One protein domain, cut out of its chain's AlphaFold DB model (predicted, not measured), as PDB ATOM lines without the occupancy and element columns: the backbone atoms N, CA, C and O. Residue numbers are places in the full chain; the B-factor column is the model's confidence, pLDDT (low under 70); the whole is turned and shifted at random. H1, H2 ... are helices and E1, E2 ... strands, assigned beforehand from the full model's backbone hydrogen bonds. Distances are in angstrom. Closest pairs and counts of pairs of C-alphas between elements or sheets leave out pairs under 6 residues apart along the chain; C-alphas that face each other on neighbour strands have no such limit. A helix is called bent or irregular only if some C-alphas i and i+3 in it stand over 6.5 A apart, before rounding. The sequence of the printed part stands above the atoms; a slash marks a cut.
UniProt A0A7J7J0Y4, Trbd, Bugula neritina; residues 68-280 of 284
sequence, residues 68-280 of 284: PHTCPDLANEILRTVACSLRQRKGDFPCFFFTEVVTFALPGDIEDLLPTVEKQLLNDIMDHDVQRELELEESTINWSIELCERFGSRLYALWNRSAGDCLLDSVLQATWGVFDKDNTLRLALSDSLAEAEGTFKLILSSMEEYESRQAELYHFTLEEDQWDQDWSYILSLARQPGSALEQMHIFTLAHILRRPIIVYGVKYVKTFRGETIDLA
ATOM      1  N   PRO A  68      30.210   9.118 -35.697       90.94
ATOM      2  CA  PRO A  68      29.634   8.677 -36.973       90.94
ATOM      3  C   PRO A  68      28.117   8.473 -36.954       90.94
ATOM      4  O   PRO A  68      27.472   8.515 -37.999       90.94
ATOM      5  N   HIS A  69      27.534   8.217 -35.780       87.75
ATOM      6  CA  HIS A  69      26.097   7.988 -35.633       87.75
ATOM      7  C   HIS A  69      25.301   9.295 -35.586       87.75
ATOM      8  O   HIS A  69      24.112   9.288 -35.892       87.75
ATOM      9  N   THR A  70      25.945  10.410 -35.231       88.56
ATOM     10  CA  THR A  70      25.295  11.725 -35.132       88.56
ATOM     11  C   THR A  70      24.977  12.304 -36.510       88.56
ATOM     12  O   THR A  70      23.924  12.910 -36.691       88.56
ATOM     13  N   CYS A  71      25.863  12.106 -37.492       88.44
ATOM     14  CA  CYS A  71      25.657  12.557 -38.870       88.44
ATOM     15  C   CYS A  71      26.139  11.488 -39.871       88.44
ATOM     16  O   CYS A  71      27.296  11.522 -40.302       88.44
ATOM     17  N   PRO A  72      25.267  10.536 -40.261       87.81
ATOM     18  CA  PRO A  72      25.636   9.446 -41.166       87.81
ATOM     19  C   PRO A  72      26.122   9.918 -42.540       87.81
ATOM     20  O   PRO A  72      26.999   9.287 -43.122       87.81
ATOM     21  N   ASP A  73      25.576  11.021 -43.058       90.81
ATOM     22  CA  ASP A  73      25.969  11.564 -44.362       90.81
ATOM     23  C   ASP A  73      27.414  12.066 -44.349       90.81
ATOM     24  O   ASP A  73      28.200  11.689 -45.219       90.81
ATOM     25  N   LEU A  74      27.792  12.818 -43.308       94.81
ATOM     26  CA  LEU A  74      29.172  13.255 -43.102       94.81
ATOM     27  C   LEU A  74      30.105  12.061 -42.867       94.81
ATOM     28  O   LEU A  74      31.196  12.016 -43.424       94.81
ATOM     29  N   ALA A  75      29.671  11.057 -42.097       94.25
ATOM     30  CA  ALA A  75      30.455   9.839 -41.904       94.25
ATOM     31  C   ALA A  75      30.728   9.114 -43.238       94.25
ATOM     32  O   ALA A  75      31.850   8.675 -43.483       94.25
ATOM     33  N   ASN A  76      29.735   9.037 -44.132       94.44
ATOM     34  CA  ASN A  76      29.918   8.461 -45.467       94.44
ATOM     35  C   ASN A  76      30.841   9.329 -46.351       94.44
ATOM     36  O   ASN A  76      31.583   8.794 -47.173       94.44
ATOM     37  N   GLU A  77      30.822  10.656 -46.207       97.12
ATOM     38  CA  GLU A  77      31.748  11.555 -46.911       97.12
ATOM     39  C   GLU A  77      33.197  11.378 -46.431       97.12
ATOM     40  O   GLU A  77      34.120  11.295 -47.251       97.12
ATOM     41  N   ILE A  78      33.398  11.215 -45.121       97.25
ATOM     42  CA  ILE A  78      34.700  10.862 -44.545       97.25
ATOM     43  C   ILE A  78      35.171   9.520 -45.112       97.25
ATOM     44  O   ILE A  78      36.299   9.435 -45.583       97.25
ATOM     45  N   LEU A  79      34.311   8.496 -45.171       96.62
ATOM     46  CA  LEU A  79      34.673   7.192 -45.747       96.62
ATOM     47  C   LEU A  79      35.079   7.277 -47.223       96.62
ATOM     48  O   LEU A  79      36.048   6.640 -47.635       96.62
ATOM     49  N   ARG A  80      34.408   8.116 -48.020       97.19
ATOM     50  CA  ARG A  80      34.840   8.393 -49.402       97.19
ATOM     51  C   ARG A  80      36.211   9.057 -49.441       97.19
ATOM     52  O   ARG A  80      37.018   8.718 -50.300       97.19
ATOM     53  N   THR A  81      36.486   9.973 -48.517       96.69
ATOM     54  CA  THR A  81      37.800  10.624 -48.397       96.69
ATOM     55  C   THR A  81      38.882   9.612 -48.021       96.69
ATOM     56  O   THR A  81      39.924   9.569 -48.674       96.69
ATOM     57  N   VAL A  82      38.604   8.726 -47.058       96.81
ATOM     58  CA  VAL A  82      39.478   7.605 -46.676       96.81
ATOM     59  C   VAL A  82      39.799   6.748 -47.902       96.81
ATOM     60  O   VAL A  82      40.972   6.600 -48.244       96.81
ATOM     61  N   ALA A  83      38.784   6.283 -48.637       97.12
ATOM     62  CA  ALA A  83      38.972   5.503 -49.863       97.12
ATOM     63  C   ALA A  83      39.802   6.259 -50.917       97.12
ATOM     64  O   ALA A  83      40.740   5.716 -51.501       97.12
ATOM     65  N   CYS A  84      39.515   7.546 -51.121       97.12
ATOM     66  CA  CYS A  84      40.243   8.410 -52.047       97.12
ATOM     67  C   CYS A  84      41.684   8.707 -51.619       97.12
ATOM     68  O   CYS A  84      42.474   9.087 -52.481       97.12
ATOM     69  N   SER A  85      42.043   8.551 -50.346       97.00
ATOM     70  CA  SER A  85      43.411   8.739 -49.838       97.00
ATOM     71  C   SER A  85      44.249   7.457 -49.883       97.00
ATOM     72  O   SER A  85      45.473   7.499 -49.750       97.00
ATOM     73  N   LEU A  86      43.614   6.308 -50.111       97.56
ATOM     74  CA  LEU A  86      44.288   5.023 -50.185       97.56
ATOM     75  C   LEU A  86      44.918   4.817 -51.575       97.56
ATOM     76  O   LEU A  86      44.288   5.016 -52.619       97.56
ATOM     77  N   ARG A  87      46.194   4.443 -51.613       97.75
ATOM     78  CA  ARG A  87      46.962   4.186 -52.839       97.75
ATOM     79  C   ARG A  87      47.738   2.896 -52.699       97.75
ATOM     80  O   ARG A  87      48.112   2.519 -51.599       97.75
ATOM     81  N   GLN A  88      48.043   2.261 -53.820       96.88
ATOM     82  CA  GLN A  88      48.926   1.108 -53.834       96.88
ATOM     83  C   GLN A  88      50.326   1.510 -54.285       96.88
ATOM     84  O   GLN A  88      50.499   2.259 -55.257       96.88
ATOM     85  N   ARG A  89      51.340   1.034 -53.562       95.56
ATOM     86  CA  ARG A  89      52.733   1.247 -53.943       95.56
ATOM     87  C   ARG A  89      53.055   0.442 -55.204       95.56
ATOM     88  O   ARG A  89      52.611  -0.684 -55.367       95.56
ATOM     89  N   LYS A  90      53.845   1.028 -56.105       92.44
ATOM     90  CA  LYS A  90      54.380   0.330 -57.285       92.44
ATOM     91  C   LYS A  90      55.766  -0.241 -56.978       92.44
ATOM     92  O   LYS A  90      56.519   0.379 -56.226       92.44
ATOM     93  N   GLY A  91      56.118  -1.348 -57.628       90.00
ATOM     94  CA  GLY A  91      57.430  -1.994 -57.516       90.00
ATOM     95  C   GLY A  91      57.398  -3.228 -56.617       90.00
ATOM     96  O   GLY A  91      56.371  -3.889 -56.523       90.00
ATOM     97  N   ASP A  92      58.519  -3.505 -55.953       88.12
ATOM     98  CA  ASP A  92      58.783  -4.796 -55.294       88.12
ATOM     99  C   ASP A  92      57.972  -5.044 -54.008       88.12
ATOM    100  O   ASP A  92      57.946  -6.158 -53.496       88.12
ATOM    101  N   PHE A  93      57.296  -4.017 -53.482       93.00
ATOM    102  CA  PHE A  93      56.427  -4.115 -52.306       93.00
ATOM    103  C   PHE A  93      55.076  -3.437 -52.583       93.00
ATOM    104  O   PHE A  93      54.903  -2.260 -52.234       93.00
ATOM    105  N   PRO A  94      54.130  -4.134 -53.241       94.94
ATOM    106  CA  PRO A  94      52.836  -3.590 -53.665       94.94
ATOM    107  C   PRO A  94      51.807  -3.516 -52.522       94.94
ATOM    108  O   PRO A  94      50.656  -3.922 -52.654       94.94
ATOM    109  N   CYS A  95      52.221  -2.967 -51.380       96.94
ATOM    110  CA  CYS A  95      51.355  -2.734 -50.230       96.94
ATOM    111  C   CYS A  95      50.543  -1.442 -50.413       96.94
ATOM    112  O   CYS A  95      51.047  -0.434 -50.938       96.94
ATOM    113  N   PHE A  96      49.285  -1.465 -49.979       98.25
ATOM    114  CA  PHE A  96      48.473  -0.260 -49.890       98.25
ATOM    115  C   PHE A  96      49.014   0.680 -48.816       98.25
ATOM    116  O   PHE A  96      49.673   0.272 -47.866       98.25
ATOM    117  N   PHE A  97      48.750   1.970 -48.983       98.12
ATOM    118  CA  PHE A  97      49.111   2.994 -48.024       98.12
ATOM    119  C   PHE A  97      48.192   4.209 -48.120       98.12
ATOM    120  O   PHE A  97      47.709   4.562 -49.199       98.12
ATOM    121  N   PHE A  98      47.998   4.892 -46.998       98.19
ATOM    122  CA  PHE A  98      47.323   6.180 -46.964       98.19
ATOM    123  C   PHE A  98      48.270   7.326 -47.337       98.19
ATOM    124  O   PHE A  98      49.436   7.392 -46.921       98.19
ATOM    125  N   THR A  99      47.768   8.262 -48.138       97.50
ATOM    126  CA  THR A  99      48.502   9.485 -48.490       97.50
ATOM    127  C   THR A  99      48.508  10.511 -47.364       97.50
ATOM    128  O   THR A  99      49.390  11.366 -47.339       97.50
ATOM    129  N   GLU A 100      47.562  10.407 -46.433       94.44
ATOM    130  CA  GLU A 100      47.378  11.317 -45.305       94.44
ATOM    131  C   GLU A 100      47.630  10.598 -43.976       94.44
ATOM    132  O   GLU A 100      47.381   9.401 -43.849       94.44
ATOM    133  N   VAL A 101      48.121  11.342 -42.984       94.56
ATOM    134  CA  VAL A 101      48.303  10.855 -41.613       94.56
ATOM    135  C   VAL A 101      47.335  11.615 -40.720       94.56
ATOM    136  O   VAL A 101      47.514  12.808 -40.483       94.56
ATOM    137  N   VAL A 102      46.312  10.918 -40.234       96.81
ATOM    138  CA  VAL A 102      45.242  11.489 -39.411       96.81
ATOM    139  C   VAL A 102      45.213  10.773 -38.060       96.81
ATOM    140  O   VAL A 102      45.514   9.582 -37.970       96.81
ATOM    141  N   THR A 103      44.918  11.513 -36.993       96.88
ATOM    142  CA  THR A 103      44.742  10.978 -35.636       96.88
ATOM    143  C   THR A 103      43.488  11.585 -35.039       96.88
ATOM    144  O   THR A 103      43.319  12.803 -35.087       96.88
ATOM    145  N   PHE A 104      42.644  10.746 -34.456       96.50
ATOM    146  CA  PHE A 104      41.466  11.177 -33.730       96.50
ATOM    147  C   PHE A 104      41.827  11.427 -32.265       96.50
ATOM    148  O   PHE A 104      42.523  10.626 -31.641       96.50
ATOM    149  N   ALA A 105      41.326  12.525 -31.712       95.38
ATOM    150  CA  ALA A 105      41.385  12.818 -30.290       95.38
ATOM    151  C   ALA A 105      40.025  13.352 -29.843       95.38
ATOM    152  O   ALA A 105      39.338  14.040 -30.604       95.38
ATOM    153  N   LEU A 106      39.642  13.035 -28.607       93.50
ATOM    154  CA  LEU A 106      38.476  13.656 -28.000       93.50
ATOM    155  C   LEU A 106      38.735  15.167 -27.836       93.50
ATOM    156  O   LEU A 106      39.841  15.542 -27.438       93.50
ATOM    157  N   PRO A 107      37.763  16.039 -28.159       92.81
ATOM    158  CA  PRO A 107      37.918  17.478 -27.970       92.81
ATOM    159  C   PRO A 107      38.168  17.837 -26.502       92.81
ATOM    160  O   PRO A 107      37.472  17.330 -25.625       92.81
ATOM    161  N   GLY A 108      39.107  18.755 -26.248       88.81
ATOM    162  CA  GLY A 108      39.381  19.263 -24.895       88.81
ATOM    163  C   GLY A 108      38.178  19.973 -24.264       88.81
ATOM    164  O   GLY A 108      37.978  19.883 -23.061       88.81
ATOM    165  N   ASP A 109      37.307  20.563 -25.090       92.50
ATOM    166  CA  ASP A 109      36.070  21.244 -24.672       92.50
ATOM    167  C   ASP A 109      35.087  20.331 -23.906       92.50
ATOM    168  O   ASP A 109      34.110  20.804 -23.327       92.50
ATOM    169  N   ILE A 110      35.311  19.010 -23.905       92.75
ATOM    170  CA  ILE A 110      34.547  18.069 -23.078       92.75
ATOM    171  C   ILE A 110      34.724  18.377 -21.582       92.75
ATOM    172  O   ILE A 110      33.767  18.212 -20.829       92.75
ATOM    173  N   GLU A 111      35.894  18.869 -21.165       88.00
ATOM    174  CA  GLU A 111      36.190  19.233 -19.769       88.00
ATOM    175  C   GLU A 111      35.393  20.463 -19.294       88.00
ATOM    176  O   GLU A 111      35.156  20.627 -18.097       88.00
ATOM    177  N   ASP A 112      34.926  21.302 -20.224       93.62
ATOM    178  CA  ASP A 112      34.110  22.485 -19.928       93.62
ATOM    179  C   ASP A 112      32.618  22.150 -19.739       93.62
ATOM    180  O   ASP A 112      31.807  23.007 -19.360       93.62
ATOM    181  N   LEU A 113      32.215  20.906 -20.022       95.00
ATOM    182  CA  LEU A 113      30.835  20.465 -19.867       95.00
ATOM    183  C   LEU A 113      30.457  20.331 -18.387       95.00
ATOM    184  O   LEU A 113      31.272  20.101 -17.499       95.00
ATOM    185  N   LEU A 114      29.153  20.417 -18.106       96.69
ATOM    186  CA  LEU A 114      28.648  20.069 -16.778       96.69
ATOM    187  C   LEU A 114      29.021  18.609 -16.456       96.69
ATOM    188  O   LEU A 114      28.809  17.753 -17.319       96.69
ATOM    189  N   PRO A 115      29.433  18.272 -15.218       95.88
ATOM    190  CA  PRO A 115      29.896  16.919 -14.880       95.88
ATOM    191  C   PRO A 115      28.889  15.804 -15.201       95.88
ATOM    192  O   PRO A 115      29.249  14.671 -15.512       95.88
ATOM    193  N   THR A 116      27.590  16.107 -15.135       95.69
ATOM    194  CA  THR A 116      26.527  15.166 -15.514       95.69
ATOM    195  C   THR A 116      26.465  14.919 -17.020       95.69
ATOM    196  O   THR A 116      26.167  13.802 -17.436       95.69
ATOM    197  N   VAL A 117      26.748  15.943 -17.827       95.06
ATOM    198  CA  VAL A 117      26.767  15.881 -19.293       95.06
ATOM    199  C   VAL A 117      28.045  15.209 -19.773       95.06
ATOM    200  O   VAL A 117      27.960  14.319 -20.611       95.06
ATOM    201  N   GLU A 118      29.198  15.561 -19.201       94.44
ATOM    202  CA  GLU A 118      30.480  14.897 -19.462       94.44
ATOM    203  C   GLU A 118      30.370  13.390 -19.200       94.44
ATOM    204  O   GLU A 118      30.620  12.571 -20.084       94.44
ATOM    205  N   LYS A 119      29.876  13.008 -18.014       92.81
ATOM    206  CA  LYS A 119      29.657  11.603 -17.663       92.81
ATOM    207  C   LYS A 119      28.722  10.902 -18.648       92.81
ATOM    208  O   LYS A 119      28.979   9.759 -19.015       92.81
ATOM    209  N   GLN A 120      27.634  11.553 -19.062       93.12
ATOM    210  CA  GLN A 120      26.711  10.970 -20.036       93.12
ATOM    211  C   GLN A 120      27.365  10.810 -21.414       93.12
ATOM    212  O   GLN A 120      27.200   9.766 -22.036       93.12
ATOM    213  N   LEU A 121      28.129  11.803 -21.869       93.75
ATOM    214  CA  LEU A 121      28.866  11.743 -23.127       93.75
ATOM    215  C   LEU A 121      29.853  10.570 -23.125       93.75
ATOM    216  O   LEU A 121      29.846   9.770 -24.057       93.75
ATOM    217  N   LEU A 122      30.654  10.431 -22.064       93.81
ATOM    218  CA  LEU A 122      31.594   9.319 -21.915       93.81
ATOM    219  C   LEU A 122      30.863   7.966 -21.871       93.81
ATOM    220  O   LEU A 122      31.266   7.044 -22.579       93.81
ATOM    221  N   ASN A 123      29.733   7.871 -21.158       92.88
ATOM    222  CA  ASN A 123      28.877   6.676 -21.167       92.88
ATOM    223  C   ASN A 123      28.383   6.301 -22.572       92.88
ATOM    224  O   ASN A 123      28.253   5.110 -22.881       92.88
ATOM    225  N   ASP A 124      28.107   7.295 -23.414       92.25
ATOM    226  CA  ASP A 124      27.585   7.092 -24.762       92.25
ATOM    227  C   ASP A 124      28.677   6.679 -25.763       92.25
ATOM    228  O   ASP A 124      28.363   5.966 -26.720       92.25
ATOM    229  N   ILE A 125      29.939   7.083 -25.568       93.88
ATOM    230  CA  ILE A 125      31.021   6.845 -26.544       93.88
ATOM    231  C   ILE A 125      32.042   5.784 -26.126       93.88
ATOM    232  O   ILE A 125      32.680   5.210 -27.004       93.88
ATOM    233  N   MET A 126      32.225   5.522 -24.830       94.88
ATOM    234  CA  MET A 126      33.273   4.626 -24.329       94.88
ATOM    235  C   MET A 126      32.792   3.194 -24.121       94.88
ATOM    236  O   MET A 126      31.624   2.959 -23.806       94.88
ATOM    237  N   ASP A 127      33.707   2.233 -24.198       94.19
ATOM    238  CA  ASP A 127      33.510   0.902 -23.632       94.19
ATOM    239  C   ASP A 127      34.018   0.871 -22.186       94.19
ATOM    240  O   ASP A 127      35.218   0.805 -21.923       94.19
ATOM    241  N   HIS A 128      33.099   0.958 -21.224       93.12
ATOM    242  CA  HIS A 128      33.463   0.999 -19.809       93.12
ATOM    243  C   HIS A 128      33.955  -0.330 -19.255       93.12
ATOM    244  O   HIS A 128      34.626  -0.317 -18.223       93.12
ATOM    245  N   ASP A 129      33.609  -1.451 -19.882       92.06
ATOM    246  CA  ASP A 129      34.064  -2.752 -19.408       92.06
ATOM    247  C   ASP A 129      35.508  -2.976 -19.863       92.06
ATOM    248  O   ASP A 129      36.359  -3.244 -19.015       92.06
ATOM    249  N   VAL A 130      35.821  -2.679 -21.131       92.12
ATOM    250  CA  VAL A 130      37.209  -2.674 -21.635       92.12
ATOM    251  C   VAL A 130      38.070  -1.648 -20.893       92.12
ATOM    252  O   VAL A 130      39.189  -1.958 -20.486       92.12
ATOM    253  N   GLN A 131      37.557  -0.432 -20.657       95.38
ATOM    254  CA  GLN A 131      38.291   0.582 -19.891       95.38
ATOM    255  C   GLN A 131      38.642   0.072 -18.487       95.38
ATOM    256  O   GLN A 131      39.767   0.254 -18.028       95.38
ATOM    257  N   ARG A 132      37.681  -0.559 -17.798       94.19
ATOM    258  CA  ARG A 132      37.863  -1.062 -16.432       94.19
ATOM    259  C   ARG A 132      38.890  -2.188 -16.384       94.19
ATOM    260  O   ARG A 132      39.741  -2.169 -15.501       94.19
ATOM    261  N   GLU A 133      38.821  -3.125 -17.324       92.06
ATOM    262  CA  GLU A 133      39.757  -4.245 -17.421       92.06
ATOM    263  C   GLU A 133      41.197  -3.745 -17.621       92.06
ATOM    264  O   GLU A 133      42.096  -4.086 -16.848       92.06
ATOM    265  N   LEU A 134      41.406  -2.845 -18.586       93.44
ATOM    266  CA  LEU A 134      42.739  -2.333 -18.914       93.44
ATOM    267  C   LEU A 134      43.313  -1.382 -17.849       93.44
ATOM    268  O   LEU A 134      44.533  -1.325 -17.692       93.44
ATOM    269  N   GLU A 135      42.480  -0.623 -17.130       94.25
ATOM    270  CA  GLU A 135      42.942   0.308 -16.087       94.25
ATOM    271  C   GLU A 135      43.099  -0.340 -14.711       94.25
ATOM    272  O   GLU A 135      44.102  -0.108 -14.033       94.25
ATOM    273  N   LEU A 136      42.091  -1.095 -14.263       89.56
ATOM    274  CA  LEU A 136      42.003  -1.560 -12.878       89.56
ATOM    275  C   LEU A 136      42.504  -2.990 -12.709       89.56
ATOM    276  O   LEU A 136      43.164  -3.277 -11.714       89.56
ATOM    277  N   GLU A 137      42.172  -3.884 -13.639       85.06
ATOM    278  CA  GLU A 137      42.471  -5.311 -13.481       85.06
ATOM    279  C   GLU A 137      43.889  -5.641 -13.948       85.06
ATOM    280  O   GLU A 137      44.641  -6.300 -13.229       85.06
ATOM    281  N   GLU A 138      44.281  -5.131 -15.116       84.38
ATOM    282  CA  GLU A 138      45.581  -5.420 -15.732       84.38
ATOM    283  C   GLU A 138      46.582  -4.258 -15.618       84.38
ATOM    284  O   GLU A 138      47.772  -4.439 -15.879       84.38
ATOM    285  N   SER A 139      46.122  -3.064 -15.216       90.00
ATOM    286  CA  SER A 139      46.940  -1.845 -15.077       90.00
ATOM    287  C   SER A 139      47.826  -1.562 -16.304       90.00
ATOM    288  O   SER A 139      48.980  -1.146 -16.205       90.00
ATOM    289  N   THR A 140      47.291  -1.828 -17.496       91.94
ATOM    290  CA  THR A 140      48.021  -1.747 -18.766       91.94
ATOM    291  C   THR A 140      47.992  -0.335 -19.347       91.94
ATOM    292  O   THR A 140      48.977   0.113 -19.934       91.94
ATOM    293  N   ILE A 141      46.887   0.390 -19.152       95.62
ATOM    294  CA  ILE A 141      46.735   1.793 -19.563       95.62
ATOM    295  C   ILE A 141      46.520   2.685 -18.342       95.62
ATOM    296  O   ILE A 141      46.065   2.230 -17.298       95.62
ATOM    297  N   ASN A 142      46.837   3.975 -18.483       95.56
ATOM    298  CA  ASN A 142      46.559   5.018 -17.488       95.56
ATOM    299  C   ASN A 142      47.098   4.758 -16.063       95.56
ATOM    300  O   ASN A 142      46.671   5.411 -15.114       95.56
ATOM    301  N   TRP A 143      48.071   3.855 -15.912       94.50
ATOM    302  CA  TRP A 143      48.715   3.515 -14.637       94.50
ATOM    303  C   TRP A 143      49.596   4.648 -14.088       94.50
ATOM    304  O   TRP A 143      49.824   4.739 -12.882       94.50
ATOM    305  N   SER A 144      50.103   5.522 -14.964       95.38
ATOM    306  CA  SER A 144      50.941   6.658 -14.581       95.38
ATOM    307  C   SER A 144      50.097   7.910 -14.377       95.38
ATOM    308  O   SER A 144      49.605   8.508 -15.336       95.38
ATOM    309  N   ILE A 145      50.006   8.351 -13.122       93.62
ATOM    310  CA  ILE A 145      49.375   9.625 -12.744       93.62
ATOM    311  C   ILE A 145      50.041  10.792 -13.483       93.62
ATOM    312  O   ILE A 145      49.362  11.707 -13.933       93.62
ATOM    313  N   GLU A 146      51.362  10.743 -13.673       96.00
ATOM    314  CA  GLU A 146      52.085  11.788 -14.395       96.00
ATOM    315  C   GLU A 146      51.620  11.894 -15.856       96.00
ATOM    316  O   GLU A 146      51.340  12.992 -16.334       96.00
ATOM    317  N   LEU A 147      51.480  10.770 -16.564       94.12
ATOM    318  CA  LEU A 147      51.003  10.788 -17.952       94.12
ATOM    319  C   LEU A 147      49.548  11.269 -18.040       94.12
ATOM    320  O   LEU A 147      49.218  12.075 -18.909       94.12
ATOM    321  N   CYS A 148      48.697  10.812 -17.125       92.44
ATOM    322  CA  CYS A 148      47.275  11.137 -17.131       92.44
ATOM    323  C   CYS A 148      46.995  12.592 -16.736       92.44
ATOM    324  O   CYS A 148      46.347  13.309 -17.489       92.44
ATOM    325  N   GLU A 149      47.470  13.032 -15.570       89.06
ATOM    326  CA  GLU A 149      47.068  14.310 -14.966       89.06
ATOM    327  C   GLU A 149      47.997  15.463 -15.349       89.06
ATOM    328  O   GLU A 149      47.536  16.572 -15.608       89.06
ATOM    329  N   ARG A 150      49.315  15.228 -15.410       91.31
ATOM    330  CA  ARG A 150      50.281  16.299 -15.711       91.31
ATOM    331  C   ARG A 150      50.380  16.579 -17.207       91.31
ATOM    332  O   ARG A 150      50.558  17.730 -17.596       91.31
ATOM    333  N   PHE A 151      50.309  15.534 -18.029       91.00
ATOM    334  CA  PHE A 151      50.453  15.636 -19.484       91.00
ATOM    335  C   PHE A 151      49.134  15.492 -20.252       91.00
ATOM    336  O   PHE A 151      49.162  15.510 -21.481       91.00
ATOM    337  N   GLY A 152      47.997  15.326 -19.565       90.12
ATOM    338  CA  GLY A 152      46.683  15.199 -20.208       90.12
ATOM    339  C   GLY A 152      46.603  14.042 -21.209       90.12
ATOM    340  O   GLY A 152      45.849  14.102 -22.172       90.12
ATOM    341  N   SER A 153      47.425  13.002 -21.037       93.31
ATOM    342  CA  SER A 153      47.589  11.905 -22.003       93.31
ATOM    343  C   SER A 153      46.790  10.662 -21.607       93.31
ATOM    344  O   SER A 153      47.209   9.533 -21.863       93.31
ATOM    345  N   ARG A 154      45.645  10.862 -20.944       94.25
ATOM    346  CA  ARG A 154      44.750   9.770 -20.564       94.25
ATOM    347  C   ARG A 154      44.156   9.124 -21.818       94.25
ATOM    348  O   ARG A 154      43.618   9.804 -22.688       94.25
ATOM    349  N   LEU A 155      44.232   7.800 -21.893       96.19
ATOM    350  CA  LEU A 155      43.676   7.012 -22.990       96.19
ATOM    351  C   LEU A 155      42.232   6.601 -22.692       96.19
ATOM    352  O   LEU A 155      41.927   6.141 -21.590       96.19
ATOM    353  N   TYR A 156      41.359   6.712 -23.690       95.75
ATOM    354  CA  TYR A 156      39.951   6.327 -23.601       95.75
ATOM    355  C   TYR A 156      39.647   5.225 -24.623       95.75
ATOM    356  O   TYR A 156      39.857   5.403 -25.822       95.75
ATOM    357  N   ALA A 157      39.143   4.089 -24.151       95.62
ATOM    358  CA  ALA A 157      38.664   2.979 -24.955       95.62
ATOM    359  C   ALA A 157      37.301   3.350 -25.549       95.62
ATOM    360  O   ALA A 157      36.272   3.336 -24.867       95.62
ATOM    361  N   LEU A 158      37.303   3.730 -26.825       95.69
ATOM    362  CA  LEU A 158      36.073   3.995 -27.563       95.69
ATOM    363  C   LEU A 158      35.292   2.697 -27.752       95.69
ATOM    364  O   LEU A 158      35.863   1.635 -28.000       95.69
ATOM    365  N   TRP A 159      33.972   2.794 -27.652       94.44
ATOM    366  CA  TRP A 159      33.106   1.663 -27.920       94.44
ATOM    367  C   TRP A 159      33.193   1.252 -29.383       94.44
ATOM    368  O   TRP A 159      33.193   2.084 -30.297       94.44
ATOM    369  N   ASN A 160      33.210  -0.056 -29.601       88.38
ATOM    370  CA  ASN A 160      33.227  -0.648 -30.921       88.38
ATOM    371  C   ASN A 160      32.063  -1.634 -31.075       88.38
ATOM    372  O   ASN A 160      31.600  -2.235 -30.103       88.38
ATOM    373  N   ARG A 161      31.565  -1.803 -32.301       83.06
ATOM    374  CA  ARG A 161      30.453  -2.717 -32.578       83.06
ATOM    375  C   ARG A 161      30.926  -4.166 -32.459       83.06
ATOM    376  O   ARG A 161      31.906  -4.573 -33.069       83.06
ATOM    377  N   SER A 162      30.184  -4.989 -31.724       71.12
ATOM    378  CA  SER A 162      30.503  -6.411 -31.512       71.12
ATOM    379  C   SER A 162      30.066  -7.313 -32.682       71.12
ATOM    380  O   SER A 162      29.538  -8.401 -32.466       71.12
ATOM    381  N   ALA A 163      30.225  -6.855 -33.927       71.12
ATOM    382  CA  ALA A 163      29.739  -7.536 -35.136       71.12
ATOM    383  C   ALA A 163      30.850  -8.258 -35.929       71.12
ATOM    384  O   ALA A 163      30.637  -8.629 -37.081       71.12
ATOM    385  N   GLY A 164      32.022  -8.446 -35.312       72.38
ATOM    386  CA  GLY A 164      33.270  -8.738 -36.018       72.38
ATOM    387  C   GLY A 164      33.971  -7.450 -36.466       72.38
ATOM    388  O   GLY A 164      33.432  -6.361 -36.301       72.38
ATOM    389  N   ASP A 165      35.189  -7.573 -36.994       85.81
ATOM    390  CA  ASP A 165      35.954  -6.476 -37.625       85.81
ATOM    391  C   ASP A 165      36.417  -5.350 -36.691       85.81
ATOM    392  O   ASP A 165      36.844  -4.283 -37.139       85.81
ATOM    393  N   CYS A 166      36.434  -5.627 -35.385       91.75
ATOM    394  CA  CYS A 166      36.799  -4.657 -34.360       91.75
ATOM    395  C   CYS A 166      38.176  -4.018 -34.595       91.75
ATOM    396  O   CYS A 166      38.311  -2.818 -34.401       91.75
ATOM    397  N   LEU A 167      39.178  -4.763 -35.076       95.25
ATOM    398  CA  LEU A 167      40.507  -4.206 -35.359       95.25
ATOM    399  C   LEU A 167      40.448  -3.062 -36.384       95.25
ATOM    400  O   LEU A 167      41.044  -2.009 -36.174       95.25
ATOM    401  N   LEU A 168      39.723  -3.262 -37.485       96.56
ATOM    402  CA  LEU A 168      39.638  -2.292 -38.580       96.56
ATOM    403  C   LEU A 168      38.825  -1.070 -38.163       96.56
ATOM    404  O   LEU A 168      39.229   0.065 -38.416       96.56
ATOM    405  N   ASP A 169      37.722  -1.313 -37.458       95.62
ATOM    406  CA  ASP A 169      36.917  -0.262 -36.854       95.62
ATOM    407  C   ASP A 169      37.739   0.560 -35.851       95.62
ATOM    408  O   ASP A 169      37.734   1.782 -35.927       95.62
ATOM    409  N   SER A 170      38.511  -0.079 -34.968       96.38
ATOM    410  CA  SER A 170      39.365   0.612 -33.995       96.38
ATOM    411  C   SER A 170      40.469   1.427 -34.671       96.38
ATOM    412  O   SER A 170      40.762   2.539 -34.231       96.38
ATOM    413  N   VAL A 171      41.049   0.928 -35.768       97.38
ATOM    414  CA  VAL A 171      42.022   1.689 -36.562       97.38
ATOM    415  C   VAL A 171      41.382   2.930 -37.184       97.38
ATOM    416  O   VAL A 171      41.945   4.021 -37.056       97.38
ATOM    417  N   LEU A 172      40.214   2.808 -37.823       97.12
ATOM    418  CA  LEU A 172      39.531   3.965 -38.417       97.12
ATOM    419  C   LEU A 172      38.973   4.930 -37.363       97.12
ATOM    420  O   LEU A 172      38.974   6.139 -37.595       97.12
ATOM    421  N   GLN A 173      38.586   4.443 -36.186       96.50
ATOM    422  CA  GLN A 173      38.195   5.283 -35.055       96.50
ATOM    423  C   GLN A 173      39.380   6.092 -34.526       96.50
ATOM    424  O   GLN A 173      39.250   7.298 -34.355       96.50
ATOM    425  N   ALA A 174      40.543   5.465 -34.322       97.19
ATOM    426  CA  ALA A 174      41.751   6.130 -33.824       97.19
ATOM    427  C   ALA A 174      42.362   7.129 -34.826       97.19
ATOM    428  O   ALA A 174      43.240   7.920 -34.471       97.19
ATOM    429  N   THR A 175      41.918   7.101 -36.082       97.31
ATOM    430  CA  THR A 175      42.417   7.955 -37.163       97.31
ATOM    431  C   THR A 175      41.355   8.952 -37.618       97.31
ATOM    432  O   THR A 175      41.408  10.110 -37.218       97.31
ATOM    433  N   TRP A 176      40.369   8.527 -38.407       97.38
ATOM    434  CA  TRP A 176      39.317   9.391 -38.966       97.38
ATOM    435  C   TRP A 176      38.049   9.483 -38.102       97.38
ATOM    436  O   TRP A 176      37.113  10.191 -38.470       97.38
ATOM    437  N   GLY A 177      37.987   8.784 -36.965       96.25
ATOM    438  CA  GLY A 177      36.824   8.798 -36.076       96.25
ATOM    439  C   GLY A 177      35.599   8.068 -36.633       96.25
ATOM    440  O   GLY A 177      34.490   8.346 -36.185       96.25
ATOM    441  N   VAL A 178      35.775   7.163 -37.608       95.75
ATOM    442  CA  VAL A 178      34.702   6.404 -38.288       95.75
ATOM    443  C   VAL A 178      34.920   4.887 -38.206       95.75
ATOM    444  O   VAL A 178      35.965   4.434 -37.762       95.75
ATOM    445  N   PHE A 179      33.925   4.101 -38.620       94.44
ATOM    446  CA  PHE A 179      33.989   2.632 -38.703       94.44
ATOM    447  C   PHE A 179      34.309   2.179 -40.132       94.44
ATOM    448  O   PHE A 179      33.904   2.866 -41.070       94.44
ATOM    449  N   ASP A 180      34.911   1.001 -40.332       94.94
ATOM    450  CA  ASP A 180      35.141   0.411 -41.667       94.94
ATOM    451  C   ASP A 180      33.850  -0.220 -42.197       94.94
ATOM    452  O   ASP A 180      33.701  -1.427 -42.368       94.94
ATOM    453  N   LYS A 181      32.834   0.620 -42.386       89.56
ATOM    454  CA  LYS A 181      31.483   0.194 -42.750       89.56
ATOM    455  C   LYS A 181      31.429  -0.464 -44.129       89.56
ATOM    456  O   LYS A 181      30.650  -1.396 -44.315       89.56
ATOM    457  N   ASP A 182      32.246   0.026 -45.055       90.44
ATOM    458  CA  ASP A 182      32.263  -0.404 -46.453       90.44
ATOM    459  C   ASP A 182      33.391  -1.416 -46.741       90.44
ATOM    460  O   ASP A 182      33.646  -1.729 -47.903       90.44
ATOM    461  N   ASN A 183      34.071  -1.930 -45.703       94.25
ATOM    462  CA  ASN A 183      35.198  -2.871 -45.803       94.25
ATOM    463  C   ASN A 183      36.341  -2.378 -46.708       94.25
ATOM    464  O   ASN A 183      37.050  -3.176 -47.325       94.25
ATOM    465  N   THR A 184      36.517  -1.060 -46.818       95.88
ATOM    466  CA  THR A 184      37.544  -0.474 -47.686       95.88
ATOM    467  C   THR A 184      38.929  -0.729 -47.106       95.88
ATOM    468  O   THR A 184      39.838  -1.118 -47.841       95.88
ATOM    469  N   LEU A 185      39.089  -0.562 -45.789       97.56
ATOM    470  CA  LEU A 185      40.355  -0.867 -45.125       97.56
ATOM    471  C   LEU A 185      40.594  -2.381 -45.075       97.56
ATOM    472  O   LEU A 185      41.726  -2.813 -45.292       97.56
ATOM    473  N   ARG A 186      39.542  -3.190 -44.864       97.25
ATOM    474  CA  ARG A 186      39.647  -4.657 -44.944       97.25
ATOM    475  C   ARG A 186      40.191  -5.124 -46.288       97.25
ATOM    476  O   ARG A 186      41.115  -5.931 -46.321       97.25
ATOM    477  N   LEU A 187      39.619  -4.620 -47.380       97.25
ATOM    478  CA  LEU A 187      40.030  -4.993 -48.730       97.25
ATOM    479  C   LEU A 187      41.483  -4.578 -48.989       97.25
ATOM    480  O   LEU A 187      42.288  -5.382 -49.446       97.25
ATOM    481  N   ALA A 188      41.852  -3.358 -48.592       98.00
ATOM    482  CA  ALA A 188      43.228  -2.875 -48.680       98.00
ATOM    483  C   ALA A 188      44.222  -3.775 -47.931       98.00
ATOM    484  O   ALA A 188      45.319  -4.042 -48.424       98.00
ATOM    485  N   LEU A 189      43.839  -4.243 -46.741       98.25
ATOM    486  CA  LEU A 189      44.611  -5.183 -45.936       98.25
ATOM    487  C   LEU A 189      44.758  -6.534 -46.645       98.25
ATOM    488  O   LEU A 189      45.881  -7.022 -46.777       98.25
ATOM    489  N   SER A 190      43.658  -7.128 -47.119       97.69
ATOM    490  CA  SER A 190      43.702  -8.434 -47.785       97.69
ATOM    491  C   SER A 190      44.509  -8.402 -49.079       97.69
ATOM    492  O   SER A 190      45.268  -9.333 -49.346       97.69
ATOM    493  N   ASP A 191      44.379  -7.329 -49.856       97.88
ATOM    494  CA  ASP A 191      45.091  -7.170 -51.123       97.88
ATOM    495  C   ASP A 191      46.577  -6.887 -50.876       97.88
ATOM    496  O   ASP A 191      47.432  -7.459 -51.545       97.88
ATOM    497  N   SER A 192      46.912  -6.101 -49.843       97.75
ATOM    498  CA  SER A 192      48.311  -5.893 -49.436       97.75
ATOM    499  C   SER A 192      48.991  -7.198 -49.033       97.75
ATOM    500  O   SER A 192      50.126  -7.435 -49.439       97.75
ATOM    501  N   LEU A 193      48.310  -8.041 -48.250       96.62
ATOM    502  CA  LEU A 193      48.829  -9.359 -47.882       96.62
ATOM    503  C   LEU A 193      49.026 -10.225 -49.131       96.62
ATOM    504  O   LEU A 193      50.113 -10.753 -49.331       96.62
ATOM    505  N   ALA A 194      48.015 -10.328 -49.997       96.12
ATOM    506  CA  ALA A 194      48.081 -11.172 -51.189       96.12
ATOM    507  C   ALA A 194      49.172 -10.732 -52.181       96.12
ATOM    508  O   ALA A 194      49.904 -11.562 -52.710       96.12
ATOM    509  N   GLU A 195      49.280  -9.433 -52.457       95.12
ATOM    510  CA  GLU A 195      50.177  -8.934 -53.500       95.12
ATOM    511  C   GLU A 195      51.619  -8.765 -53.018       95.12
ATOM    512  O   GLU A 195      52.554  -8.932 -53.800       95.12
ATOM    513  N   ALA A 196      51.825  -8.459 -51.733       93.62
ATOM    514  CA  ALA A 196      53.151  -8.348 -51.129       93.62
ATOM    515  C   ALA A 196      53.555  -9.604 -50.332       93.62
ATOM    516  O   ALA A 196      54.416  -9.528 -49.450       93.62
ATOM    517  N   GLU A 197      52.968 -10.757 -50.671       91.88
ATOM    518  CA  GLU A 197      53.152 -12.042 -49.989       91.88
ATOM    519  C   GLU A 197      54.625 -12.377 -49.747       91.88
ATOM    520  O   GLU A 197      55.004 -12.665 -48.618       91.88
ATOM    521  N   GLY A 198      55.481 -12.273 -50.769       88.69
ATOM    522  CA  GLY A 198      56.898 -12.624 -50.625       88.69
ATOM    523  C   GLY A 198      57.623 -11.803 -49.553       88.69
ATOM    524  O   GLY A 198      58.435 -12.342 -48.809       88.69
ATOM    525  N   THR A 199      57.300 -10.513 -49.417       89.88
ATOM    526  CA  THR A 199      57.909  -9.663 -48.379       89.88
ATOM    527  C   THR A 199      57.328  -9.977 -47.007       89.88
ATOM    528  O   THR A 199      58.070 -10.092 -46.035       89.88
ATOM    529  N   PHE A 200      56.008 -10.131 -46.910       89.81
ATOM    530  CA  PHE A 200      55.363 -10.392 -45.629       89.81
ATOM    531  C   PHE A 200      55.643 -11.795 -45.089       89.81
ATOM    532  O   PHE A 200      55.833 -11.918 -43.886       89.81
ATOM    533  N   LYS A 201      55.781 -12.814 -45.944       86.88
ATOM    534  CA  LYS A 201      56.254 -14.148 -45.548       86.88
ATOM    535  C   LYS A 201      57.660 -14.105 -44.957       86.88
ATOM    536  O   LYS A 201      57.879 -14.700 -43.914       86.88
ATOM    537  N   LEU A 202      58.587 -13.362 -45.573       85.31
ATOM    538  CA  LEU A 202      59.945 -13.187 -45.035       85.31
ATOM    539  C   LEU A 202      59.944 -12.481 -43.672       85.31
ATOM    540  O   LEU A 202      60.749 -12.791 -42.797       85.31
ATOM    541  N   ILE A 203      59.045 -11.512 -43.485       84.81
ATOM    542  CA  ILE A 203      58.890 -10.840 -42.194       84.81
ATOM    543  C   ILE A 203      58.297 -11.809 -41.173       84.81
ATOM    544  O   ILE A 203      58.856 -11.934 -40.088       84.81
ATOM    545  N   LEU A 204      57.224 -12.520 -41.523       82.12
ATOM    546  CA  LEU A 204      56.582 -13.500 -40.653       82.12
ATOM    547  C   LEU A 204      57.574 -14.578 -40.213       82.12
ATOM    548  O   LEU A 204      57.721 -14.793 -39.016       82.12
ATOM    549  N   SER A 205      58.342 -15.151 -41.144       76.88
ATOM    550  CA  SER A 205      59.374 -16.136 -40.816       76.88
ATOM    551  C   SER A 205      60.431 -15.550 -39.880       76.88
ATOM    552  O   SER A 205      60.839 -16.206 -38.932       76.88
ATOM    553  N   SER A 206      60.834 -14.287 -40.067       75.94
ATOM    554  CA  SER A 206      61.784 -13.630 -39.158       75.94
ATOM    555  C   SER A 206      61.205 -13.347 -37.761       75.94
ATOM    556  O   SER A 206      61.927 -13.432 -36.763       75.94
ATOM    557  N   MET A 207      59.910 -13.024 -37.667       72.94
ATOM    558  CA  MET A 207      59.209 -12.841 -36.393       72.94
ATOM    559  C   MET A 207      59.062 -14.180 -35.672       72.94
ATOM    560  O   MET A 207      59.343 -14.276 -34.479       72.94
ATOM    561  N   GLU A 208      58.718 -15.231 -36.406       71.50
ATOM    562  CA  GLU A 208      58.635 -16.585 -35.881       71.50
ATOM    563  C   GLU A 208      59.998 -17.176 -35.531       71.50
ATOM    564  O   GLU A 208      60.084 -17.908 -34.560       71.50
ATOM    565  N   GLU A 209      61.088 -16.835 -36.221       67.25
ATOM    566  CA  GLU A 209      62.448 -17.184 -35.792       67.25
ATOM    567  C   GLU A 209      62.804 -16.507 -34.461       67.25
ATOM    568  O   GLU A 209      63.440 -17.114 -33.597       67.25
ATOM    569  N   TYR A 210      62.386 -15.251 -34.267       62.41
ATOM    570  CA  TYR A 210      62.543 -14.556 -32.990       62.41
ATOM    571  C   TYR A 210      61.728 -15.230 -31.872       62.41
ATOM    572  O   TYR A 210      62.257 -15.419 -30.772       62.41
ATOM    573  N   GLU A 211      60.495 -15.665 -32.152       63.56
ATOM    574  CA  GLU A 211      59.704 -16.493 -31.227       63.56
ATOM    575  C   GLU A 211      60.320 -17.892 -31.033       63.56
ATOM    576  O   GLU A 211      60.367 -18.413 -29.919       63.56
ATOM    577  N   SER A 212      60.883 -18.482 -32.085       59.00
ATOM    578  CA  SER A 212      61.482 -19.819 -32.083       59.00
ATOM    579  C   SER A 212      62.792 -19.859 -31.312       59.00
ATOM    580  O   SER A 212      63.073 -20.870 -30.688       59.00
ATOM    581  N   ARG A 213      63.559 -18.764 -31.225       58.69
ATOM    582  CA  ARG A 213      64.687 -18.663 -30.273       58.69
ATOM    583  C   ARG A 213      64.237 -18.774 -28.813       58.69
ATOM    584  O   ARG A 213      65.034 -19.163 -27.963       58.69
ATOM    585  N   GLN A 214      62.978 -18.456 -28.497       53.72
ATOM    586  CA  GLN A 214      62.386 -18.771 -27.187       53.72
ATOM    587  C   GLN A 214      61.967 -20.251 -27.101       53.72
ATOM    588  O   GLN A 214      62.058 -20.851 -26.030       53.72
ATOM    589  N   ALA A 215      61.549 -20.857 -28.220       52.03
ATOM    590  CA  ALA A 215      61.142 -22.262 -28.326       52.03
ATOM    591  C   ALA A 215      62.300 -23.266 -28.528       52.03
ATOM    592  O   ALA A 215      62.104 -24.461 -28.323       52.03
ATOM    593  N   GLU A 216      63.511 -22.818 -28.875       50.50
ATOM    594  CA  GLU A 216      64.722 -23.641 -29.046       50.50
ATOM    595  C   GLU A 216      65.109 -24.378 -27.753       50.50
ATOM    596  O   GLU A 216      65.737 -25.435 -27.798       50.50
ATOM    597  N   LEU A 217      64.633 -23.889 -26.603       54.69
ATOM    598  CA  LEU A 217      64.639 -24.599 -25.320       54.69
ATOM    599  C   LEU A 217      63.881 -25.946 -25.349       54.69
ATOM    600  O   LEU A 217      64.077 -26.762 -24.451       54.69
ATOM    601  N   TYR A 218      63.049 -26.196 -26.367       55.22
ATOM    602  CA  TYR A 218      62.157 -27.355 -26.493       55.22
ATOM    603  C   TYR A 218      62.352 -28.193 -27.777       55.22
ATOM    604  O   TYR A 218      61.559 -29.099 -28.019       55.22
ATOM    605  N   HIS A 219      63.407 -27.958 -28.572       57.22
ATOM    606  CA  HIS A 219      63.772 -28.770 -29.756       57.22
ATOM    607  C   HIS A 219      62.669 -28.941 -30.827       57.22
ATOM    608  O   HIS A 219      62.481 -30.035 -31.361       57.22
ATOM    609  N   PHE A 220      61.945 -27.872 -31.161       54.53
ATOM    610  CA  PHE A 220      60.937 -27.886 -32.228       54.53
ATOM    611  C   PHE A 220      61.521 -27.393 -33.567       54.53
ATOM    612  O   PHE A 220      62.260 -26.412 -33.589       54.53
ATOM    613  N   THR A 221      61.184 -28.057 -34.678       55.47
ATOM    614  CA  THR A 221      61.540 -27.645 -36.051       55.47
ATOM    615  C   THR A 221      60.305 -27.737 -36.946       55.47
ATOM    616  O   THR A 221      59.666 -28.787 -36.972       55.47
ATOM    617  N   LEU A 222      59.983 -26.664 -37.670       55.56
ATOM    618  CA  LEU A 222      58.877 -26.617 -38.633       55.56
ATOM    619  C   LEU A 222      59.289 -27.238 -39.980       55.56
ATOM    620  O   LEU A 222      60.407 -27.016 -40.445       55.56
ATOM    621  N   GLU A 223      58.391 -28.004 -40.603       60.28
ATOM    622  CA  GLU A 223      58.534 -28.476 -41.990       60.28
ATOM    623  C   GLU A 223      58.174 -27.352 -42.983       60.28
ATOM    624  O   GLU A 223      57.294 -26.536 -42.706       60.28
ATOM    625  N   GLU A 224      58.831 -27.303 -44.150       63.16
ATOM    626  CA  GLU A 224      58.648 -26.225 -45.146       63.16
ATOM    627  C   GLU A 224      57.193 -26.097 -45.652       63.16
ATOM    628  O   GLU A 224      56.726 -24.983 -45.883       63.16
ATOM    629  N   ASP A 225      56.440 -27.202 -45.730       69.81
ATOM    630  CA  ASP A 225      55.053 -27.237 -46.230       69.81
ATOM    631  C   ASP A 225      54.022 -26.593 -45.278       69.81
ATOM    632  O   ASP A 225      52.886 -26.314 -45.680       69.81
ATOM    633  N   GLN A 226      54.388 -26.363 -44.012       75.00
ATOM    634  CA  GLN A 226      53.498 -25.768 -43.009       75.00
ATOM    635  C   GLN A 226      53.344 -24.252 -43.220       75.00
ATOM    636  O   GLN A 226      52.252 -23.711 -43.059       75.00
ATOM    637  N   TRP A 227      54.397 -23.575 -43.683       75.94
ATOM    638  CA  TRP A 227      54.415 -22.119 -43.871       75.94
ATOM    639  C   TRP A 227      53.402 -21.625 -44.899       75.94
ATOM    640  O   TRP A 227      52.735 -20.608 -44.700       75.94
ATOM    641  N   ASP A 228      53.266 -22.348 -46.009       83.94
ATOM    642  CA  ASP A 228      52.303 -21.996 -47.050       83.94
ATOM    643  C   ASP A 228      50.859 -22.199 -46.578       83.94
ATOM    644  O   ASP A 228      49.964 -21.444 -46.980       83.94
ATOM    645  N   GLN A 229      50.625 -23.177 -45.699       87.44
ATOM    646  CA  GLN A 229      49.317 -23.427 -45.091       87.44
ATOM    647  C   GLN A 229      48.964 -22.335 -44.081       87.44
ATOM    648  O   GLN A 229      47.874 -21.763 -44.169       87.44
ATOM    649  N   ASP A 230      49.895 -21.991 -43.193       86.31
ATOM    650  CA  ASP A 230      49.710 -20.947 -42.181       86.31
ATOM    651  C   ASP A 230      49.499 -19.580 -42.840       86.31
ATOM    652  O   ASP A 230      48.572 -18.843 -42.497       86.31
ATOM    653  N   TRP A 231      50.268 -19.275 -43.887       90.62
ATOM    654  CA  TRP A 231      50.059 -18.066 -44.677       90.62
ATOM    655  C   TRP A 231      48.690 -18.038 -45.363       90.62
ATOM    656  O   TRP A 231      47.985 -17.026 -45.324       90.62
ATOM    657  N   SER A 232      48.290 -19.151 -45.983       93.44
ATOM    658  CA  SER A 232      46.977 -19.265 -46.626       93.44
ATOM    659  C   SER A 232      45.843 -19.061 -45.620       93.44
ATOM    660  O   SER A 232      44.834 -18.428 -45.946       93.44
ATOM    661  N   TYR A 233      46.020 -19.548 -44.390       94.19
ATOM    662  CA  TYR A 233      45.096 -19.327 -43.287       94.19
ATOM    663  C   TYR A 233      45.029 -17.845 -42.893       94.19
ATOM    664  O   TYR A 233      43.935 -17.275 -42.940       94.19
ATOM    665  N   ILE A 234      46.164 -17.186 -42.626       93.81
ATOM    666  CA  ILE A 234      46.228 -15.742 -42.321       93.81
ATOM    667  C   ILE A 234      45.522 -14.927 -43.413       93.81
ATOM    668  O   ILE A 234      44.648 -14.106 -43.128       93.81
ATOM    669  N   LEU A 235      45.828 -15.196 -44.685       95.69
ATOM    670  CA  LEU A 235      45.208 -14.494 -45.808       95.69
ATOM    671  C   LEU A 235      43.688 -14.728 -45.878       95.69
ATOM    672  O   LEU A 235      42.930 -13.820 -46.238       95.69
ATOM    673  N   SER A 236      43.222 -15.932 -45.533       96.69
ATOM    674  CA  SER A 236      41.791 -16.256 -45.510       96.69
ATOM    675  C   SER A 236      41.021 -15.444 -44.461       96.69
ATOM    676  O   SER A 236      39.913 -14.982 -44.753       96.69
ATOM    677  N   LEU A 237      41.629 -15.177 -43.297       96.25
ATOM    678  CA  LEU A 237      41.037 -14.354 -42.238       96.25
ATOM    679  C   LEU A 237      40.794 -12.921 -42.725       96.25
ATOM    680  O   LEU A 237      39.699 -12.381 -42.545       96.25
ATOM    681  N   ALA A 238      41.771 -12.324 -43.416       95.19
ATOM    682  CA  ALA A 238      41.628 -10.988 -43.993       95.19
ATOM    683  C   ALA A 238      40.502 -10.923 -45.042       95.19
ATOM    684  O   ALA A 238      39.735  -9.960 -45.077       95.19
ATOM    685  N   ARG A 239      40.359 -11.962 -45.876       94.00
ATOM    686  CA  ARG A 239      39.355 -12.010 -46.953       94.00
ATOM    687  C   ARG A 239      37.926 -12.226 -46.467       94.00
ATOM    688  O   ARG A 239      36.996 -11.798 -47.144       94.00
ATOM    689  N   GLN A 240      37.736 -12.898 -45.335       92.75
ATOM    690  CA  GLN A 240      36.411 -13.216 -44.808       92.75
ATOM    691  C   GLN A 240      35.930 -12.117 -43.847       92.75
ATOM    692  O   GLN A 240      36.490 -12.012 -42.760       92.75
ATOM    693  N   PRO A 241      34.896 -11.318 -44.178       89.31
ATOM    694  CA  PRO A 241      34.348 -10.317 -43.260       89.31
ATOM    695  C   PRO A 241      33.872 -10.942 -41.946       89.31
ATOM    696  O   PRO A 241      33.298 -12.033 -41.942       89.31
ATOM    697  N   GLY A 242      34.096 -10.250 -40.835       88.12
ATOM    698  CA  GLY A 242      33.766 -10.707 -39.487       88.12
ATOM    699  C   GLY A 242      34.802 -11.627 -38.836       88.12
ATOM    700  O   GLY A 242      34.706 -11.863 -37.631       88.12
ATOM    701  N   SER A 243      35.789 -12.139 -39.579       92.19
ATOM    702  CA  SER A 243      36.829 -13.008 -39.014       92.19
ATOM    703  C   SER A 243      37.775 -12.247 -38.089       92.19
ATOM    704  O   SER A 243      38.139 -11.099 -38.361       92.19
ATOM    705  N   ALA A 244      38.193 -12.915 -37.011       91.62
ATOM    706  CA  ALA A 244      39.192 -12.403 -36.083       91.62
ATOM    707  C   ALA A 244      40.550 -12.273 -36.785       91.62
ATOM    708  O   ALA A 244      40.973 -13.173 -37.505       91.62
ATOM    709  N   LEU A 245      41.208 -11.134 -36.581       94.25
ATOM    710  CA  LEU A 245      42.489 -10.816 -37.199       94.25
ATOM    711  C   LEU A 245      43.622 -10.953 -36.177       94.25
ATOM    712  O   LEU A 245      43.468 -10.626 -35.004       94.25
ATOM    713  N   GLU A 246      44.766 -11.421 -36.656       92.25
ATOM    714  CA  GLU A 246      45.972 -11.697 -35.866       92.25
ATOM    715  C   GLU A 246      47.060 -10.614 -36.019       92.25
ATOM    716  O   GLU A 246      46.905  -9.657 -36.780       92.25
ATOM    717  N   GLN A 247      48.192 -10.773 -35.325       90.75
ATOM    718  CA  GLN A 247      49.289  -9.792 -35.263       90.75
ATOM    719  C   GLN A 247      49.845  -9.390 -36.637       90.75
ATOM    720  O   GLN A 247      50.124  -8.213 -36.865       90.75
ATOM    721  N   MET A 248      49.934 -10.330 -37.583       92.69
ATOM    722  CA  MET A 248      50.386 -10.044 -38.952       92.69
ATOM    723  C   MET A 248      49.496  -9.000 -39.648       92.69
ATOM    724  O   MET A 248      49.970  -8.154 -40.413       92.69
ATOM    725  N   HIS A 249      48.198  -8.987 -39.335       96.31
ATOM    726  CA  HIS A 249      47.274  -7.982 -39.849       96.31
ATOM    727  C   HIS A 249      47.539  -6.611 -39.229       96.31
ATOM    728  O   HIS A 249      47.522  -5.615 -39.945       96.31
ATOM    729  N   ILE A 250      47.847  -6.548 -37.928       96.56
ATOM    730  CA  ILE A 250      48.233  -5.305 -37.238       96.56
ATOM    731  C   ILE A 250      49.513  -4.740 -37.860       96.56
ATOM    732  O   ILE A 250      49.577  -3.558 -38.199       96.56
ATOM    733  N   PHE A 251      50.514  -5.592 -38.084       95.38
ATOM    734  CA  PHE A 251      51.765  -5.194 -38.721       95.38
ATOM    735  C   PHE A 251      51.547  -4.664 -40.146       95.38
ATOM    736  O   PHE A 251      52.099  -3.629 -40.531       95.38
ATOM    737  N   THR A 252      50.692  -5.327 -40.926       97.25
ATOM    738  CA  THR A 252      50.322  -4.867 -42.272       97.25
ATOM    739  C   THR A 252      49.569  -3.537 -42.218       97.25
ATOM    740  O   THR A 252      49.881  -2.619 -42.975       97.25
ATOM    741  N   LEU A 253      48.640  -3.372 -41.273       98.19
ATOM    742  CA  LEU A 253      47.932  -2.111 -41.048       98.19
ATOM    743  C   LEU A 253      48.891  -0.976 -40.672       98.19
ATOM    744  O   LEU A 253      48.714   0.134 -41.166       98.19
ATOM    745  N   ALA A 254      49.941  -1.229 -39.888       97.50
ATOM    746  CA  ALA A 254      50.959  -0.219 -39.591       97.50
ATOM    747  C   ALA A 254      51.672   0.280 -40.867       97.50
ATOM    748  O   ALA A 254      51.958   1.475 -40.996       97.50
ATOM    749  N   HIS A 255      51.888  -0.602 -41.850       96.75
ATOM    750  CA  HIS A 255      52.416  -0.223 -43.166       96.75
ATOM    751  C   HIS A 255      51.400   0.581 -43.978       96.75
ATOM    752  O   HIS A 255      51.766   1.612 -44.545       96.75
ATOM    753  N   ILE A 256      50.129   0.166 -43.972       98.19
ATOM    754  CA  ILE A 256      49.045   0.886 -44.653       98.19
ATOM    755  C   ILE A 256      48.874   2.297 -44.070       98.19
ATOM    756  O   ILE A 256      48.796   3.280 -44.807       98.19
ATOM    757  N   LEU A 257      48.891   2.434 -42.744       97.94
ATOM    758  CA  LEU A 257      48.807   3.722 -42.052       97.94
ATOM    759  C   LEU A 257      50.108   4.533 -42.124       97.94
ATOM    760  O   LEU A 257      50.102   5.725 -41.816       97.94
ATOM    761  N   ARG A 258      51.227   3.896 -42.495       96.75
ATOM    762  CA  ARG A 258      52.583   4.473 -42.490       96.75
ATOM    763  C   ARG A 258      52.973   5.067 -41.133       96.75
ATOM    764  O   ARG A 258      53.672   6.080 -41.066       96.75
ATOM    765  N   ARG A 259      52.520   4.436 -40.050       96.81
ATOM    766  CA  ARG A 259      52.825   4.821 -38.667       96.81
ATOM    767  C   ARG A 259      52.779   3.598 -37.748       96.81
ATOM    768  O   ARG A 259      52.058   2.649 -38.053       96.81
ATOM    769  N   PRO A 260      53.487   3.634 -36.609       97.31
ATOM    770  CA  PRO A 260      53.387   2.585 -35.605       97.31
ATOM    771  C   PRO A 260      51.964   2.451 -35.052       97.31
ATOM    772  O   PRO A 260      51.261   3.454 -34.877       97.31
ATOM    773  N   ILE A 261      51.586   1.213 -34.736       97.62
ATOM    774  CA  ILE A 261      50.411   0.862 -33.937       97.62
ATOM    775  C   ILE A 261      50.950   0.261 -32.642       97.62
ATOM    776  O   ILE A 261      51.756  -0.658 -32.707       97.62
ATOM    777  N   ILE A 262      50.529   0.805 -31.500       96.75
ATOM    778  CA  ILE A 262      50.895   0.298 -30.173       96.75
ATOM    779  C   ILE A 262      49.661  -0.380 -29.595       96.75
ATOM    780  O   ILE A 262      48.592   0.239 -29.530       96.75
ATOM    781  N   VAL A 263      49.805  -1.631 -29.181       95.88
ATOM    782  CA  VAL A 263      48.723  -2.446 -28.640       95.88
ATOM    783  C   VAL A 263      48.938  -2.626 -27.143       95.88
ATOM    784  O   VAL A 263      49.879  -3.278 -26.694       95.88
ATOM    785  N   TYR A 264      48.019  -2.070 -26.358       94.00
ATOM    786  CA  TYR A 264      47.888  -2.381 -24.939       94.00
ATOM    787  C   TYR A 264      46.825  -3.464 -24.789       94.00
ATOM    788  O   TYR A 264      45.688  -3.279 -25.217       94.00
ATOM    789  N   GLY A 265      47.193  -4.593 -24.198       89.50
ATOM    790  CA  GLY A 265      46.285  -5.709 -23.985       89.50
ATOM    791  C   GLY A 265      46.646  -6.480 -22.728       89.50
ATOM    792  O   GLY A 265      47.691  -6.247 -22.121       89.50
ATOM    793  N   VAL A 266      45.767  -7.403 -22.354       86.50
ATOM    794  CA  VAL A 266      46.015  -8.324 -21.246       86.50
ATOM    795  C   VAL A 266      47.237  -9.183 -21.559       86.50
ATOM    796  O   VAL A 266      47.484  -9.514 -22.719       86.50
ATOM    797  N   LYS A 267      48.002  -9.574 -20.539       81.19
ATOM    798  CA  LYS A 267      49.180 -10.437 -20.737       81.19
ATOM    799  C   LYS A 267      48.811 -11.919 -20.832       81.19
ATOM    800  O   LYS A 267      49.496 -12.696 -21.493       81.19
ATOM    801  N   TYR A 268      47.730 -12.311 -20.166       82.88
ATOM    802  CA  TYR A 268      47.304 -13.698 -20.029       82.88
ATOM    803  C   TYR A 268      45.824 -13.841 -20.364       82.88
ATOM    804  O   TYR A 268      44.992 -13.094 -19.853       82.88
ATOM    805  N   VAL A 269      45.488 -14.847 -21.168       81.62
ATOM    806  CA  VAL A 269      44.106 -15.266 -21.402       81.62
ATOM    807  C   VAL A 269      43.649 -16.086 -20.202       81.62
ATOM    808  O   VAL A 269      44.301 -17.064 -19.828       81.62
ATOM    809  N   LYS A 270      42.530 -15.697 -19.588       81.50
ATOM    810  CA  LYS A 270      41.985 -16.341 -18.385       81.50
ATOM    811  C   LYS A 270      40.707 -17.124 -18.697       81.50
ATOM    812  O   LYS A 270      39.923 -16.746 -19.565       81.50
ATOM    813  N   THR A 271      40.470 -18.215 -17.970       81.69
ATOM    814  CA  THR A 271      39.183 -18.926 -17.970       81.69
ATOM    815  C   THR A 271      38.109 -18.087 -17.275       81.69
ATOM    816  O   THR A 271      38.410 -17.169 -16.514       81.69
ATOM    817  N   PHE A 272      36.839 -18.483 -17.408       78.50
ATOM    818  CA  PHE A 272      35.741 -17.904 -16.617       78.50
ATOM    819  C   PHE A 272      35.923 -18.059 -15.092       78.50
ATOM    820  O   PHE A 272      35.219 -17.414 -14.320       78.50
ATOM    821  N   ARG A 273      36.830 -18.944 -14.648       81.44
ATOM    822  CA  ARG A 273      37.196 -19.145 -13.237       81.44
ATOM    823  C   ARG A 273      38.409 -18.310 -12.811       81.44
ATOM    824  O   ARG A 273      38.801 -18.386 -11.653       81.44
ATOM    825  N   GLY A 274      39.001 -17.540 -13.727       77.50
ATOM    826  CA  GLY A 274      40.186 -16.711 -13.491       77.50
ATOM    827  C   GLY A 274      41.524 -17.447 -13.632       77.50
ATOM    828  O   GLY A 274      42.568 -16.869 -13.340       77.50
ATOM    829  N   GLU A 275      41.524 -18.704 -14.075       84.50
ATOM    830  CA  GLU A 275      42.752 -19.490 -14.264       84.50
ATOM    831  C   GLU A 275      43.437 -19.109 -15.580       84.50
ATOM    832  O   GLU A 275      42.766 -18.945 -16.596       84.50
ATOM    833  N   THR A 276      44.763 -18.976 -15.588       83.94
ATOM    834  CA  THR A 276      45.520 -18.654 -16.811       83.94
ATOM    835  C   THR A 276      45.545 -19.846 -17.766       83.94
ATOM    836  O   THR A 276      45.949 -20.939 -17.375       83.94
ATOM    837  N   ILE A 277      45.124 -19.616 -19.011       83.69
ATOM    838  CA  ILE A 277      45.123 -20.599 -20.099       83.69
ATOM    839  C   ILE A 277      46.376 -20.430 -20.953       83.69
ATOM    840  O   ILE A 277      47.084 -21.401 -21.197       83.69
ATOM    841  N   ASP A 278      46.630 -19.203 -21.408       80.12
ATOM    842  CA  ASP A 278      47.671 -18.922 -22.392       80.12
ATOM    843  C   ASP A 278      48.174 -17.475 -22.286       80.12
ATOM    844  O   ASP A 278      47.575 -16.638 -21.605       80.12
ATOM    845  N   LEU A 279      49.281 -17.172 -22.956       80.81
ATOM    846  CA  LEU A 279      49.797 -15.821 -23.138       80.81
ATOM    847  C   LEU A 279      49.029 -15.116 -24.257       80.81
ATOM    848  O   LEU A 279      48.951 -15.591 -25.388       80.81
ATOM    849  N   ALA A 280      48.519 -13.926 -23.962       81.00
ATOM    850  CA  ALA A 280      47.980 -13.047 -24.986       81.00
ATOM    851  C   ALA A 280      49.156 -12.347 -25.686       81.00
ATOM    852  O   ALA A 280      49.740 -11.392 -25.180       81.00
TER     853      ALA A 280
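This is residues 68 to 280 of the 284 residues of the protein "Trbd" of Bugula neritina (UniProt A0A7J7J0Y4). The core is a small knot of crossed helices, H7 with H10 across it and H6 next to them, and the strand hairpin E1 and E2 packs on H7 and H10. H9 packs on H7 with its last residues, H8 leads away at one end, where residues 213 to 219, of which 213 to 218 belong to H8, stick out, H2 to H5 form a loose string towards the other end, and the hairpin E3 and E4 lies away from the core. The 213 printed residues hold ten named helices and four named strands in the order H1 E1 E2 H2 H3 H4 H5 H6 H7 H8 H9 H10 E3 E4, mostly helix, with two antiparallel sheets of two strands each. The whole is compact, with a radius of gyration of the C-alphas of 19.7 A and spans of 62 by 45 by 31 A.

E1 is residues 86 to 88 and E2 residues 96 to 98. H1, residues 72 to 85, begins at C-alpha 72 (25.636, 9.446, -41.166) and is 19.8 A long. H2 is residues 108 to 112, H3 115 to 125, H4 128 to 137, H5 145 to 150 and H6 166 to 176. H7, residues 184 to 195, is 16.3 A long; H8, residues 197 to 218, 29.5 A; H9, residues 224 to 239, 24.0 A. H8 has a kink of 45 degrees near residue 212 and is only just irregular, with C-alphas 214 and 217 6.52 A apart. H10 is residues 247 to 257, E3 268 to 270, and E4 276 to 279, ending at C-alpha 279 (49.797, -15.821, -23.138).

In the hairpin E1 and E2, N 87 and O 97 are 2.9 A apart, within hydrogen-bond range. The closest C-alphas of E2 and H10, Phe 97 and Ile 256, are 4.0 A apart. H7 and H10 touch at Leu 189 and Leu 253, C-alphas 6.7 A apart, only just about perpendicular at 72 degrees. H9 touches H7 with residues 235 to 239 alone, closest C-alphas Ala 238 and Ser 190, 5.0 A, at a shallow tilt of 21 degrees, opposite ways. H6 and H10 are near each other. H1 and H6 are close but not clearly touching, as are H8 and H9, and H2 and H3. H3 and H4 meet only through their link; H4 and H5 are apart. In the hairpin E3 and E4, N 269 and O 278 are 2.8 A apart, within hydrogen-bond range. Every O i to N i+4 pair is within range in H1, H3, H4, H5, H6, H7 and H10, against 15 of 18 in H8, 10 of 12 in H9 and 0 of 1 in H2, where 2 of 2 O i to N i+3 pairs are.

The C-alphas farthest apart, Leu 114 and Glu 223, are 62.3 A apart. The printed part has no cut; the long link is H5 to H6, residues 151 to 165. Mean pLDDT of the printed part is 89.3; residues 209 to 225 are under 70.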